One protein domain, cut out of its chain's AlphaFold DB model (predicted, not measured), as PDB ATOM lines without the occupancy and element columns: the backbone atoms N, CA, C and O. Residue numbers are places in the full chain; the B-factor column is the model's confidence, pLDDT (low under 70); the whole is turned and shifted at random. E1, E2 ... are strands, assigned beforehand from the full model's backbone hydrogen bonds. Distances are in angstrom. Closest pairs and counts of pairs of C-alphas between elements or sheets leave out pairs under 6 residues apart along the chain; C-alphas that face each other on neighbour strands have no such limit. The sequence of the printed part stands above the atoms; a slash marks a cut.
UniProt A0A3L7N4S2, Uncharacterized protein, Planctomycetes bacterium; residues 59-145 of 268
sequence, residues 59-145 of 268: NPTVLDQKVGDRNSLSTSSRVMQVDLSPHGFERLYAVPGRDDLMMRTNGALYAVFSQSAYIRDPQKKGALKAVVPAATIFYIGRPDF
ATOM      1  N   ASN A  59      -0.595  20.430   9.073       77.69
ATOM      2  CA  ASN A  59       0.428  21.071   9.854       77.69
ATOM      3  C   ASN A  59       0.492  22.571   9.511       77.69
ATOM      4  O   ASN A  59       0.863  22.935   8.390       77.69
ATOM      5  N   PRO A  60       0.169  23.452  10.473       80.12
ATOM      6  CA  PRO A  60       0.274  24.890  10.281       80.12
ATOM      7  C   PRO A  60       1.719  25.281   9.944       80.12
ATOM      8  O   PRO A  60       2.670  24.848  10.598       80.12
ATOM      9  N   THR A  61       1.888  26.114   8.918       85.94
ATOM     10  CA  THR A  61       3.209  26.619   8.514       85.94
ATOM     11  C   THR A  61       3.573  27.827   9.371       85.94
ATOM     12  O   THR A  61       2.764  28.743   9.527       85.94
ATOM     13  N   VAL A  62       4.780  27.838   9.939       85.88
ATOM     14  CA  VAL A  62       5.289  28.965  10.737       85.88
ATOM     15  C   VAL A  62       5.603  30.134   9.800       85.88
ATOM     16  O   VAL A  62       6.404  29.976   8.882       85.88
ATOM     17  N   LEU A  63       4.979  31.296  10.022       84.06
ATOM     18  CA  LEU A  63       5.167  32.494   9.189       84.06
ATOM     19  C   LEU A  63       6.253  33.427   9.724       84.06
ATOM     20  O   LEU A  63       7.017  33.998   8.950       84.06
ATOM     21  N   ASP A  64       6.327  33.595  11.044       76.56
ATOM     22  CA  ASP A  64       7.254  34.530  11.675       76.56
ATOM     23  C   ASP A  64       7.929  33.871  12.876       76.56
ATOM     24  O   ASP A  64       7.310  33.621  13.910       76.56
ATOM     25  N   GLN A  65       9.216  33.575  12.705       69.25
ATOM     26  CA  GLN A  65      10.098  33.060  13.753       69.25
ATOM     27  C   GLN A  65      11.071  34.141  14.258       69.25
ATOM     28  O   GLN A  65      11.841  33.905  15.191       69.25
ATOM     29  N   LYS A  66      11.083  35.330  13.633       60.16
ATOM     30  CA  LYS A  66      12.090  36.370  13.888       60.16
ATOM     31  C   LYS A  66      11.770  37.202  15.122       60.16
ATOM     32  O   LYS A  66      12.698  37.669  15.785       60.16
ATOM     33  N   VAL A  67      10.495  37.354  15.474       56.91
ATOM     34  CA  VAL A  67      10.082  38.013  16.719       56.91
ATOM     35  C   VAL A  67      10.193  37.027  17.884       56.91
ATOM     36  O   VAL A  67       9.213  36.531  18.419       56.91
ATOM     37  N   GLY A  68      11.439  36.722  18.249       48.84
ATOM     38  CA  GLY A  68      11.808  36.231  19.570       48.84
ATOM     39  C   GLY A  68      11.091  34.975  20.056       48.84
ATOM     40  O   GLY A  68      10.622  34.974  21.186       48.84
ATOM     41  N   ASP A  69      11.135  33.882  19.293       43.75
ATOM     42  CA  ASP A  69      10.887  32.520  19.798       43.75
ATOM     43  C   ASP A  69      12.042  32.065  20.729       43.75
ATOM     44  O   ASP A  69      12.599  30.973  20.613       43.75
ATOM     45  N   ARG A  70      12.466  32.933  21.664       49.84
ATOM     46  CA  ARG A  70      13.279  32.550  22.826       49.84
ATOM     47  C   ARG A  70      12.320  31.992  23.859       49.84
ATOM     48  O   ARG A  70      11.993  32.614  24.862       49.84
ATOM     49  N   ASN A  71      11.846  30.814  23.497       48.78
ATOM     50  CA  ASN A  71      10.754  30.101  24.099       48.78
ATOM     51  C   ASN A  71      10.944  29.967  25.618       48.78
ATOM     52  O   ASN A  71      11.955  29.430  26.093       48.78
ATOM     53  N   SER A  72       9.924  30.382  26.367       47.59
ATOM     54  CA  SER A  72       9.786  30.126  27.807       47.59
ATOM     55  C   SER A  72       9.716  28.618  28.129       47.59
ATOM     56  O   SER A  72       9.815  28.224  29.284       47.59
ATOM     57  N   LEU A  73       9.630  27.738  27.120       45.62
ATOM     58  CA  LEU A  73       9.810  26.286  27.285       45.62
ATOM     59  C   LEU A  73      11.257  25.854  27.601       45.62
ATOM     60  O   LEU A  73      11.463  24.737  28.067       45.62
ATOM     61  N   SER A  74      12.260  26.718  27.396       45.81
ATOM     62  CA  SER A  74      13.621  26.494  27.928       45.81
ATOM     63  C   SER A  74      13.709  26.729  29.441       45.81
ATOM     64  O   SER A  74      14.585  26.187  30.116       45.81
ATOM     65  N   THR A  75      12.766  27.486  29.999       45.88
ATOM     66  CA  THR A  75      12.623  27.693  31.438       45.88
ATOM     67  C   THR A  75      11.626  26.687  32.006       45.88
ATOM     68  O   THR A  75      10.453  26.978  32.161       45.88
ATOM     69  N   SER A  76      12.128  25.481  32.284       43.06
ATOM     70  CA  SER A  76      11.649  24.516  33.290       43.06
ATOM     71  C   SER A  76      10.139  24.491  33.595       43.06
ATOM     72  O   SER A  76       9.628  25.305  34.361       43.06
ATOM     73  N   SER A  77       9.467  23.420  33.157       53.53
ATOM     74  CA  SER A  77       8.081  23.052  33.518       53.53
ATOM     75  C   SER A  77       7.819  22.887  35.034       53.53
ATOM     76  O   SER A  77       6.703  22.553  35.431       53.53
ATOM     77  N   ARG A  78       8.827  23.093  35.893       57.69
ATOM     78  CA  ARG A  78       8.724  22.991  37.356       57.69
ATOM     79  C   ARG A  78       8.474  24.325  38.058       57.69
ATOM     80  O   ARG A  78       8.271  24.328  39.267       57.69
ATOM     81  N   VAL A  79       8.506  25.449  37.345       54.88
ATOM     82  CA  VAL A  79       8.165  26.752  37.927       54.88
ATOM     83  C   VAL A  79       6.694  27.015  37.637       54.88
ATOM     84  O   VAL A  79       6.311  27.139  36.477       54.88
ATOM     85  N   MET A  80       5.865  27.089  38.683       50.66
ATOM     86  CA  MET A  80       4.501  27.599  38.551       50.66
ATOM     87  C   MET A  80       4.573  29.009  37.961       50.66
ATOM     88  O   MET A  80       4.946  29.956  38.654       50.66
ATOM     89  N   GLN A  81       4.247  29.151  36.677       53.84
ATOM     90  CA  GLN A  81       4.081  30.456  36.052       53.84
ATOM     91  C   GLN A  81       2.809  31.092  36.627       53.84
ATOM     92  O   GLN A  81       1.713  30.911  36.109       53.84
ATOM     93  N   VAL A  82       2.965  31.832  37.729       60.34
ATOM     94  CA  VAL A  82       1.958  32.750  38.294       60.34
ATOM     95  C   VAL A  82       1.967  34.043  37.475       60.34
ATOM     96  O   VAL A  82       2.087  35.142  38.000       60.34
ATOM     97  N   ASP A  83       1.913  33.918  36.155       54.12
ATOM     98  CA  ASP A  83       1.752  35.069  35.283       54.12
ATOM     99  C   ASP A  83       0.661  34.732  34.271       54.12
ATOM    100  O   ASP A  83       0.868  33.987  33.318       54.12
ATOM    101  N   LEU A  84      -0.541  35.252  34.536       53.28
ATOM    102  CA  LEU A  84      -1.701  35.183  33.637       53.28
ATOM    103  C   LEU A  84      -1.533  36.096  32.417       53.28
ATOM    104  O   LEU A  84      -2.418  36.175  31.561       53.28
ATOM    105  N   SER A  85      -0.413  36.813  32.332       56.84
ATOM    106  CA  SER A  85       0.005  37.476  31.112       56.84
ATOM    107  C   SER A  85      -0.035  36.455  29.962       56.84
ATOM    108  O   SER A  85       0.436  35.336  30.150       56.84
ATOM    109  N   PRO A  86      -0.604  36.786  28.786       56.69
ATOM    110  CA  PRO A  86      -0.834  35.849  27.679       56.69
ATOM    111  C   PRO A  86       0.475  35.441  26.968       56.69
ATOM    112  O   PRO A  86       0.655  35.636  25.764       56.69
ATOM    113  N   HIS A  87       1.416  34.890  27.729       62.22
ATOM    114  CA  HIS A  87       2.653  34.275  27.292       62.22
ATOM    115  C   HIS A  87       2.293  32.949  26.627       62.22
ATOM    116  O   HIS A  87       1.936  31.975  27.281       62.22
ATOM    117  N   GLY A  88       2.302  32.939  25.300       67.69
ATOM    118  CA  GLY A  88       2.053  31.736  24.509       67.69
ATOM    119  C   GLY A  88       1.454  32.010  23.139       67.69
ATOM    120  O   GLY A  88       1.500  31.143  22.281       67.69
ATOM    121  N   PHE A  89       0.998  33.233  22.863       80.19
ATOM    122  CA  PHE A  89       0.642  33.658  21.504       80.19
ATOM    123  C   PHE A  89       1.836  34.297  20.773       80.19
ATOM    124  O   PHE A  89       1.697  35.306  20.089       80.19
ATOM    125  N   GLU A  90       3.035  33.745  20.953       80.00
ATOM    126  CA  GLU A  90       4.260  34.301  20.362       80.00
ATOM    127  C   GLU A  90       4.399  33.886  18.893       80.00
ATOM    128  O   GLU A  90       4.671  34.716  18.027       80.00
ATOM    129  N   ARG A  91       4.138  32.609  18.599       86.19
ATOM    130  CA  ARG A  91       4.335  32.030  17.266       86.19
ATOM    131  C   ARG A  91       3.153  32.308  16.357       86.19
ATOM    132  O   ARG A  91       2.020  31.948  16.678       86.19
ATOM    133  N   LEU A  92       3.449  32.911  15.213       91.25
ATOM    134  CA  LEU A  92       2.486  33.203  14.162       91.25
ATOM    135  C   LEU A  92       2.505  32.096  13.105       91.25
ATOM    136  O   LEU A  92       3.551  31.780  12.534       91.25
ATOM    137  N   TYR A  93       1.335  31.548  12.821       93.88
ATOM    138  CA  TYR A  93       1.121  30.487  11.853       93.88
ATOM    139  C   TYR A  93       0.181  30.947  10.741       93.88
ATOM    140  O   TYR A  93      -0.747  31.725  10.978       93.88
ATOM    141  N   ALA A  94       0.398  30.423   9.537       94.38
ATOM    142  CA  ALA A  94      -0.579  30.492   8.458       94.38
ATOM    143  C   ALA A  94      -1.738  29.532   8.747       94.38
ATOM    144  O   ALA A  94      -1.517  28.411   9.221       94.38
ATOM    145  N   VAL A  95      -2.962  29.951   8.431       93.56
ATOM    146  CA  VAL A  95      -4.131  29.073   8.521       93.56
ATOM    147  C   VAL A  95      -4.162  28.141   7.298       93.56
ATOM    148  O   VAL A  95      -4.113  28.614   6.163       93.56
ATOM    149  N   PRO A  96      -4.244  26.808   7.472       91.69
ATOM    150  CA  PRO A  96      -4.307  25.885   6.341       91.69
ATOM    151  C   PRO A  96      -5.498  26.175   5.419       91.69
ATOM    152  O   PRO A  96      -6.641  26.274   5.864       91.69
ATOM    153  N   GLY A  97      -5.223  26.300   4.119       90.44
ATOM    154  CA  GLY A  97      -6.239  26.590   3.103       90.44
ATOM    155  C   GLY A  97      -6.713  28.045   3.062       90.44
ATOM    156  O   GLY A  97      -7.611  28.345   2.279       90.44
ATOM    157  N   ARG A  98      -6.128  28.936   3.875       92.62
ATOM    158  CA  ARG A  98      -6.516  30.344   3.966       92.62
ATOM    159  C   ARG A  98      -5.307  31.255   4.093       92.62
ATOM    160  O   ARG A  98      -4.636  31.290   5.117       92.62
ATOM    161  N   ASP A  99      -5.053  32.016   3.040       91.25
ATOM    162  CA  ASP A  99      -3.998  33.029   2.972       91.25
ATOM    163  C   ASP A  99      -4.416  34.363   3.607       91.25
ATOM    164  O   ASP A  99      -3.574  35.223   3.883       91.25
ATOM    165  N   ASP A 100      -5.717  34.544   3.841       92.31
ATOM    166  CA  ASP A 100      -6.305  35.755   4.393       92.31
ATOM    167  C   ASP A 100      -6.180  35.847   5.924       92.31
ATOM    168  O   ASP A 100      -6.118  36.953   6.472       92.31
ATOM    169  N   LEU A 101      -6.071  34.696   6.592       94.06
ATOM    170  CA  LEU A 101      -6.035  34.564   8.044       94.06
ATOM    171  C   LEU A 101      -4.682  34.091   8.573       94.06
ATOM    172  O   LEU A 101      -3.971  33.283   7.978       94.06
ATOM    173  N   MET A 102      -4.378  34.556   9.776       94.44
ATOM    174  CA  MET A 102      -3.249  34.117  10.577       94.44
ATOM    175  C   MET A 102      -3.738  33.601  11.922       94.44
ATOM    176  O   MET A 102      -4.832  33.930  12.386       94.44
ATOM    177  N   MET A 103      -2.910  32.781  12.554       94.69
ATOM    178  CA  MET A 103      -3.243  32.138  13.811       94.69
ATOM    179  C   MET A 103      -2.063  32.156  14.773       94.69
ATOM    180  O   MET A 103      -0.917  31.979  14.376       94.69
ATOM    181  N   ARG A 104      -2.346  32.325  16.062       93.25
ATOM    182  CA  ARG A 104      -1.405  32.065  17.158       93.25
ATOM    183  C   ARG A 104      -1.989  30.982  18.061       93.25
ATOM    184  O   ARG A 104      -3.205  30.920  18.236       93.25
ATOM    185  N   THR A 105      -1.137  30.136  18.634       90.69
ATOM    186  CA  THR A 105      -1.576  28.966  19.416       90.69
ATOM    187  C   THR A 105      -0.907  28.918  20.779       90.69
ATOM    188  O   THR A 105       0.318  28.970  20.841       90.69
ATOM    189  N   ASN A 106      -1.687  28.712  21.838       88.69
ATOM    190  CA  ASN A 106      -1.194  28.426  23.182       88.69
ATOM    191  C   ASN A 106      -1.891  27.169  23.728       88.69
ATOM    192  O   ASN A 106      -3.035  27.228  24.182       88.69
ATOM    193  N   GLY A 107      -1.225  26.016  23.639       87.69
ATOM    194  CA  GLY A 107      -1.814  24.733  24.028       87.69
ATOM    195  C   GLY A 107      -3.071  24.416  23.210       87.69
ATOM    196  O   GLY A 107      -2.995  24.244  21.997       87.69
ATOM    197  N   ALA A 108      -4.226  24.347  23.876       88.38
ATOM    198  CA  ALA A 108      -5.526  24.121  23.241       88.38
ATOM    199  C   ALA A 108      -6.241  25.415  22.808       88.38
ATOM    200  O   ALA A 108      -7.337  25.336  22.260       88.38
ATOM    201  N   LEU A 109      -5.663  26.591  23.066       92.06
ATOM    202  CA  LEU A 109      -6.241  27.877  22.685       92.06
ATOM    203  C   LEU A 109      -5.689  28.341  21.341       92.06
ATOM    204  O   LEU A 109      -4.475  28.440  21.149       92.06
ATOM    205  N   TYR A 110      -6.595  28.691  20.438       93.75
ATOM    206  CA  TYR A 110      -6.282  29.195  19.108       93.75
ATOM    207  C   TYR A 110      -6.845  30.603  18.967       93.75
ATOM    208  O   TYR A 110      -8.021  30.836  19.226       93.75
ATOM    209  N   ALA A 111      -6.001  31.540  18.558       94.00
ATOM    210  CA  ALA A 111      -6.368  32.926  18.312       94.00
ATOM    211  C   ALA A 111      -6.215  33.199  16.815       94.00
ATOM    212  O   ALA A 111      -5.094  33.174  16.306       94.00
ATOM    213  N   VAL A 112      -7.332  33.413  16.118       94.81
ATOM    214  CA  VAL A 112      -7.387  33.587  14.659       94.81
ATOM    215  C   VAL A 112      -7.757  35.028  14.327       94.81
ATOM    216  O   VAL A 112      -8.716  35.570  14.877       94.81
ATOM    217  N   PHE A 113      -6.992  35.659  13.441       94.38
ATOM    218  CA  PHE A 113      -7.146  37.070  13.087       94.38
ATOM    219  C   PHE A 113      -6.659  37.343  11.657       94.38
ATOM    220  O   PHE A 113      -5.852  36.597  11.106       94.38
ATOM    221  N   SER A 114      -7.129  38.433  11.047       93.69
ATOM    222  CA  SER A 114      -6.732  38.840   9.690       93.69
ATOM    223  C   SER A 114      -5.350  39.500   9.632       93.69
ATOM    224  O   SER A 114      -4.691  39.456   8.593       93.69
ATOM    225  N   GLN A 115      -4.906  40.125  10.730       91.44
ATOM    226  CA  GLN A 115      -3.674  40.918  10.805       91.44
ATOM    227  C   GLN A 115      -2.943  40.710  12.131       91.44
ATOM    228  O   GLN A 115      -3.568  40.737  13.185       91.44
ATOM    229  N   SER A 116      -1.623  40.512  12.102       90.38
ATOM    230  CA  SER A 116      -0.814  40.424  13.317       90.38
ATOM    231  C   SER A 116      -0.435  41.824  13.800       90.38
ATOM    232  O   SER A 116      -0.092  42.699  13.010       90.38
ATOM    233  N   ALA A 117      -0.489  42.036  15.115       88.12
ATOM    234  CA  ALA A 117      -0.070  43.281  15.743       88.12
ATOM    235  C   ALA A 117       1.133  43.046  16.664       88.12
ATOM    236  O   ALA A 117       1.236  42.024  17.359       88.12
ATOM    237  N   TYR A 118       2.035  44.025  16.679       89.31
ATOM    238  CA  TYR A 118       3.212  44.052  17.537       89.31
ATOM    239  C   TYR A 118       3.349  45.439  18.158       89.31
ATOM    240  O   TYR A 118       3.209  46.450  17.473       89.31
ATOM    241  N   ILE A 119       3.643  45.488  19.455       85.69
ATOM    242  CA  ILE A 119       3.899  46.732  20.187       85.69
ATOM    243  C   ILE A 119       5.329  46.688  20.722       85.69
ATOM    244  O   ILE A 119       5.820  45.632  21.118       85.69
ATOM    245  N   ARG A 120       6.023  47.829  20.732       86.12
ATOM    246  CA  ARG A 120       7.343  47.937  21.370       86.12
ATOM    247  C   ARG A 120       7.182  47.821  22.883       86.12
ATOM    248  O   ARG A 120       6.415  48.574  23.476       86.12
ATOM    249  N   ASP A 121       7.908  46.895  23.496       82.81
ATOM    250  CA  ASP A 121       7.919  46.734  24.946       82.81
ATOM    251  C   ASP A 121       8.624  47.950  25.586       82.81
ATOM    252  O   ASP A 121       9.807  48.182  25.312       82.81
ATOM    253  N   PRO A 122       7.935  48.755  26.421       82.38
ATOM    254  CA  PRO A 122       8.550  49.916  27.059       82.38
ATOM    255  C   PRO A 122       9.622  49.520  28.081       82.38
ATOM    256  O   PRO A 122      10.536  50.303  28.334       82.38
ATOM    257  N   GLN A 123       9.544  48.315  28.659       85.12
ATOM    258  CA  GLN A 123      10.513  47.833  29.646       85.12
ATOM    259  C   GLN A 123      11.762  47.246  28.985       85.12
ATOM    260  O   GLN A 123      12.862  47.332  29.531       85.12
ATOM    261  N   LYS A 124      11.612  46.663  27.792       81.81
ATOM    262  CA  LYS A 124      12.701  46.028  27.043       81.81
ATOM    263  C   LYS A 124      12.970  46.811  25.767       81.81
ATOM    264  O   LYS A 124      12.366  46.566  24.727       81.81
ATOM    265  N   LYS A 125      13.922  47.744  25.842       85.44
ATOM    266  CA  LYS A 125      14.320  48.620  24.730       85.44
ATOM    267  C   LYS A 125      14.574  47.816  23.444       85.44
ATOM    268  O   LYS A 125      15.565  47.100  23.339       85.44
ATOM    269  N   GLY A 126      13.678  47.969  22.467       79.12
ATOM    270  CA  GLY A 126      13.776  47.339  21.145       79.12
ATOM    271  C   GLY A 126      13.142  45.950  21.022       79.12
ATOM    272  O   GLY A 126      13.119  45.411  19.919       79.12
ATOM    273  N   ALA A 127      12.597  45.377  22.098       81.75
ATOM    274  CA  ALA A 127      11.830  44.141  22.000       81.75
ATOM    275  C   ALA A 127      10.428  44.436  21.447       81.75
ATOM    276  O   ALA A 127       9.736  45.346  21.910       81.75
ATOM    277  N   LEU A 128      10.009  43.659  20.451       82.19
ATOM    278  CA  LEU A 128       8.631  43.652  19.976       82.19
ATOM    279  C   LEU A 128       7.855  42.605  20.771       82.19
ATOM    280  O   LEU A 128       8.248  41.443  20.835       82.19
ATOM    281  N   LYS A 129       6.752  43.029  21.377       83.00
ATOM    282  CA  LYS A 129       5.793  42.162  22.045       83.00
ATOM    283  C   LYS A 129       4.636  41.902  21.092       83.00
ATOM    284  O   LYS A 129       4.008  42.834  20.589       83.00
ATOM    285  N   ALA A 130       4.360  40.627  20.857       85.06
ATOM    286  CA  ALA A 130       3.160  40.174  20.176       85.06
ATOM    287  C   ALA A 130       1.912  40.664  20.933       85.06
ATOM    288  O   ALA A 130       1.769  40.415  22.131       85.06
ATOM    289  N   VAL A 131       1.016  41.366  20.237       85.75
ATOM    290  CA  VAL A 131      -0.276  41.802  20.783       85.75
ATOM    291  C   VAL A 131      -1.395  41.164  19.981       85.75
ATOM    292  O   VAL A 131      -1.253  40.927  18.779       85.75
ATOM    293  N   VAL A 132      -2.475  40.815  20.672       86.38
ATOM    294  CA  VAL A 132      -3.664  40.230  20.062       86.38
ATOM    295  C   VAL A 132      -4.575  41.371  19.593       86.38
ATOM    296  O   VAL A 132      -4.969  42.191  20.423       86.38
ATOM    297  N   PRO A 133      -4.883  41.475  18.288       89.62
ATOM    298  CA  PRO A 133      -5.790  42.500  17.775       89.62
ATOM    299  C   PRO A 133      -7.202  42.377  18.358       89.62
ATOM    300  O   PRO A 133      -7.639  41.285  18.716       89.62
ATOM    301  N   ALA A 134      -7.959  43.477  18.356       84.56
ATOM    302  CA  ALA A 134      -9.347  43.486  18.829       84.56
ATOM    303  C   ALA A 134     -10.284  42.589  17.992       84.56
ATOM    304  O   ALA A 134     -11.218  42.010  18.534       84.56
ATOM    305  N   ALA A 135     -10.015  42.421  16.692       88.00
ATOM    306  CA  ALA A 135     -10.797  41.575  15.782       88.00
ATOM    307  C   ALA A 135     -10.377  40.088  15.807       88.00
ATOM    308  O   ALA A 135     -10.470  39.394  14.794       88.00
ATOM    309  N   THR A 136      -9.860  39.609  16.941       92.19
ATOM    310  CA  THR A 136      -9.406  38.221  17.097       92.19
ATOM    311  C   THR A 136     -10.533  37.334  17.597       92.19
ATOM    312  O   THR A 136     -11.190  37.656  18.584       92.19
ATOM    313  N   ILE A 137     -10.708  36.180  16.955       93.75
ATOM    314  CA  ILE A 137     -11.635  35.142  17.400       93.75
ATOM    315  C   ILE A 137     -10.839  34.060  18.126       93.75
ATOM    316  O   ILE A 137      -9.823  33.573  17.618       93.75
ATOM    317  N   PHE A 138     -11.301  33.688  19.317       94.31
ATOM    318  CA  PHE A 138     -10.679  32.654  20.136       94.31
ATOM    319  C   PHE A 138     -11.454  31.343  20.037       94.31
ATOM    320  O   PHE A 138     -12.678  31.327  20.151       94.31
ATOM    321  N   TYR A 139     -10.721  30.246  19.879       94.75
ATOM    322  CA  TYR A 139     -11.253  28.889  19.863       94.75
ATOM    323  C   TYR A 139     -10.564  28.037  20.924       94.75
ATOM    324  O   TYR A 139      -9.361  28.170  21.165       94.75
ATOM    325  N   ILE A 140     -11.341  27.146  21.535       94.25
ATOM    326  CA  ILE A 140     -10.853  26.103  22.434       94.25
ATOM    327  C   ILE A 140     -10.893  24.787  21.658       94.25
ATOM    328  O   ILE A 140     -11.941  24.396  21.149       94.25
ATOM    329  N   GLY A 141      -9.754  24.106  21.568       93.06
ATOM    330  CA  GLY A 141      -9.586  22.950  20.693       93.06
ATOM    331  C   GLY A 141      -9.347  23.351  19.237       93.06
ATOM    332  O   GLY A 141      -9.357  24.528  18.886       93.06
ATOM    333  N   ARG A 142      -9.070  22.359  18.385       91.44
ATOM    334  CA  ARG A 142      -8.724  22.576  16.974       91.44
ATOM    335  C   ARG A 142      -9.955  23.094  16.209       91.44
ATOM    336  O   ARG A 142     -10.911  22.330  16.075       91.44
ATOM    337  N   PRO A 143      -9.954  24.339  15.699       93.19
ATOM    338  CA  PRO A 143     -11.101  24.864  14.969       93.19
ATOM    339  C   PRO A 143     -11.155  24.318  13.536       93.19
ATOM    340  O   PRO A 143     -10.124  23.987  12.943       93.19
ATOM    341  N   ASP A 144     -12.357  24.272  12.956       94.19
ATOM    342  CA  ASP A 144     -12.520  24.054  11.518       94.19
ATOM    343  C   ASP A 144     -12.287  25.369  10.765       94.19
ATOM    344  O   ASP A 144     -13.147  26.250  10.704       94.19
ATOM    345  N   PHE A 145     -11.100  25.493  10.173       89.62
ATOM    346  CA  PHE A 145     -10.648  26.689   9.463       89.62
ATOM    347  C   PHE A 145     -11.508  27.070   8.250       89.62
ATOM    348  O   PHE A 145     -11.454  28.220   7.801       89.62
TER     349      PHE A 145
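What this domain is: This is residues 59 to 145 of the 268 residues of an uncharacterized protein of Planctomycetes bacterium (UniProt A0A3L7N4S2). With little regular structure, the domain is a strongly twisted antiparallel sheet, E1-E2-E3-E4-E7, with a separate antiparallel hairpin, E5 and E6, to one side and a long loop from which residues 74 to 85 stick out. The printed part has 87 residues, no named helix and seven strands, E1 to E7 along the chain; the class is all strand, with 33 residues in named elements. It is compact, radius of gyration of the C-alphas 13.5 A, spanning 35 by 29 by 22 A.

Where its parts are: E3, residues 98 to 106, is 20.0 A long and bends by 74 degrees at residue 101. E1 is residues 62 to 64, from C-alpha 62 at (5.289, 28.965, 10.737); E2 is residues 92 to 95; E4 is residues 109 to 113; E5 is residues 117 to 120; E6 is residues 128 to 131; E7 is residues 137 to 140, ending with C-alpha 140 at (-10.853, 26.103, 22.434).

How they stand to each other: E1 to E4 form a meander, each strand the antiparallel neighbour of the one before; within hydrogen-bond range are N 63 and O 92, 2.9 A, N 93 and O 103, 2.8 A, and N 104 and O 111, 2.9 A. Edge strand E7 is antiparallel to E4, with N 110 and O 139 2.9 A apart. E5 and E6, with N 129 and O 119 2.8 A apart, are apart from those five strands.

The domain as a whole: The printed part has no cut. The link E1 to E2 is long, 27 residues. Residues 65 to 88 have pLDDT under 70.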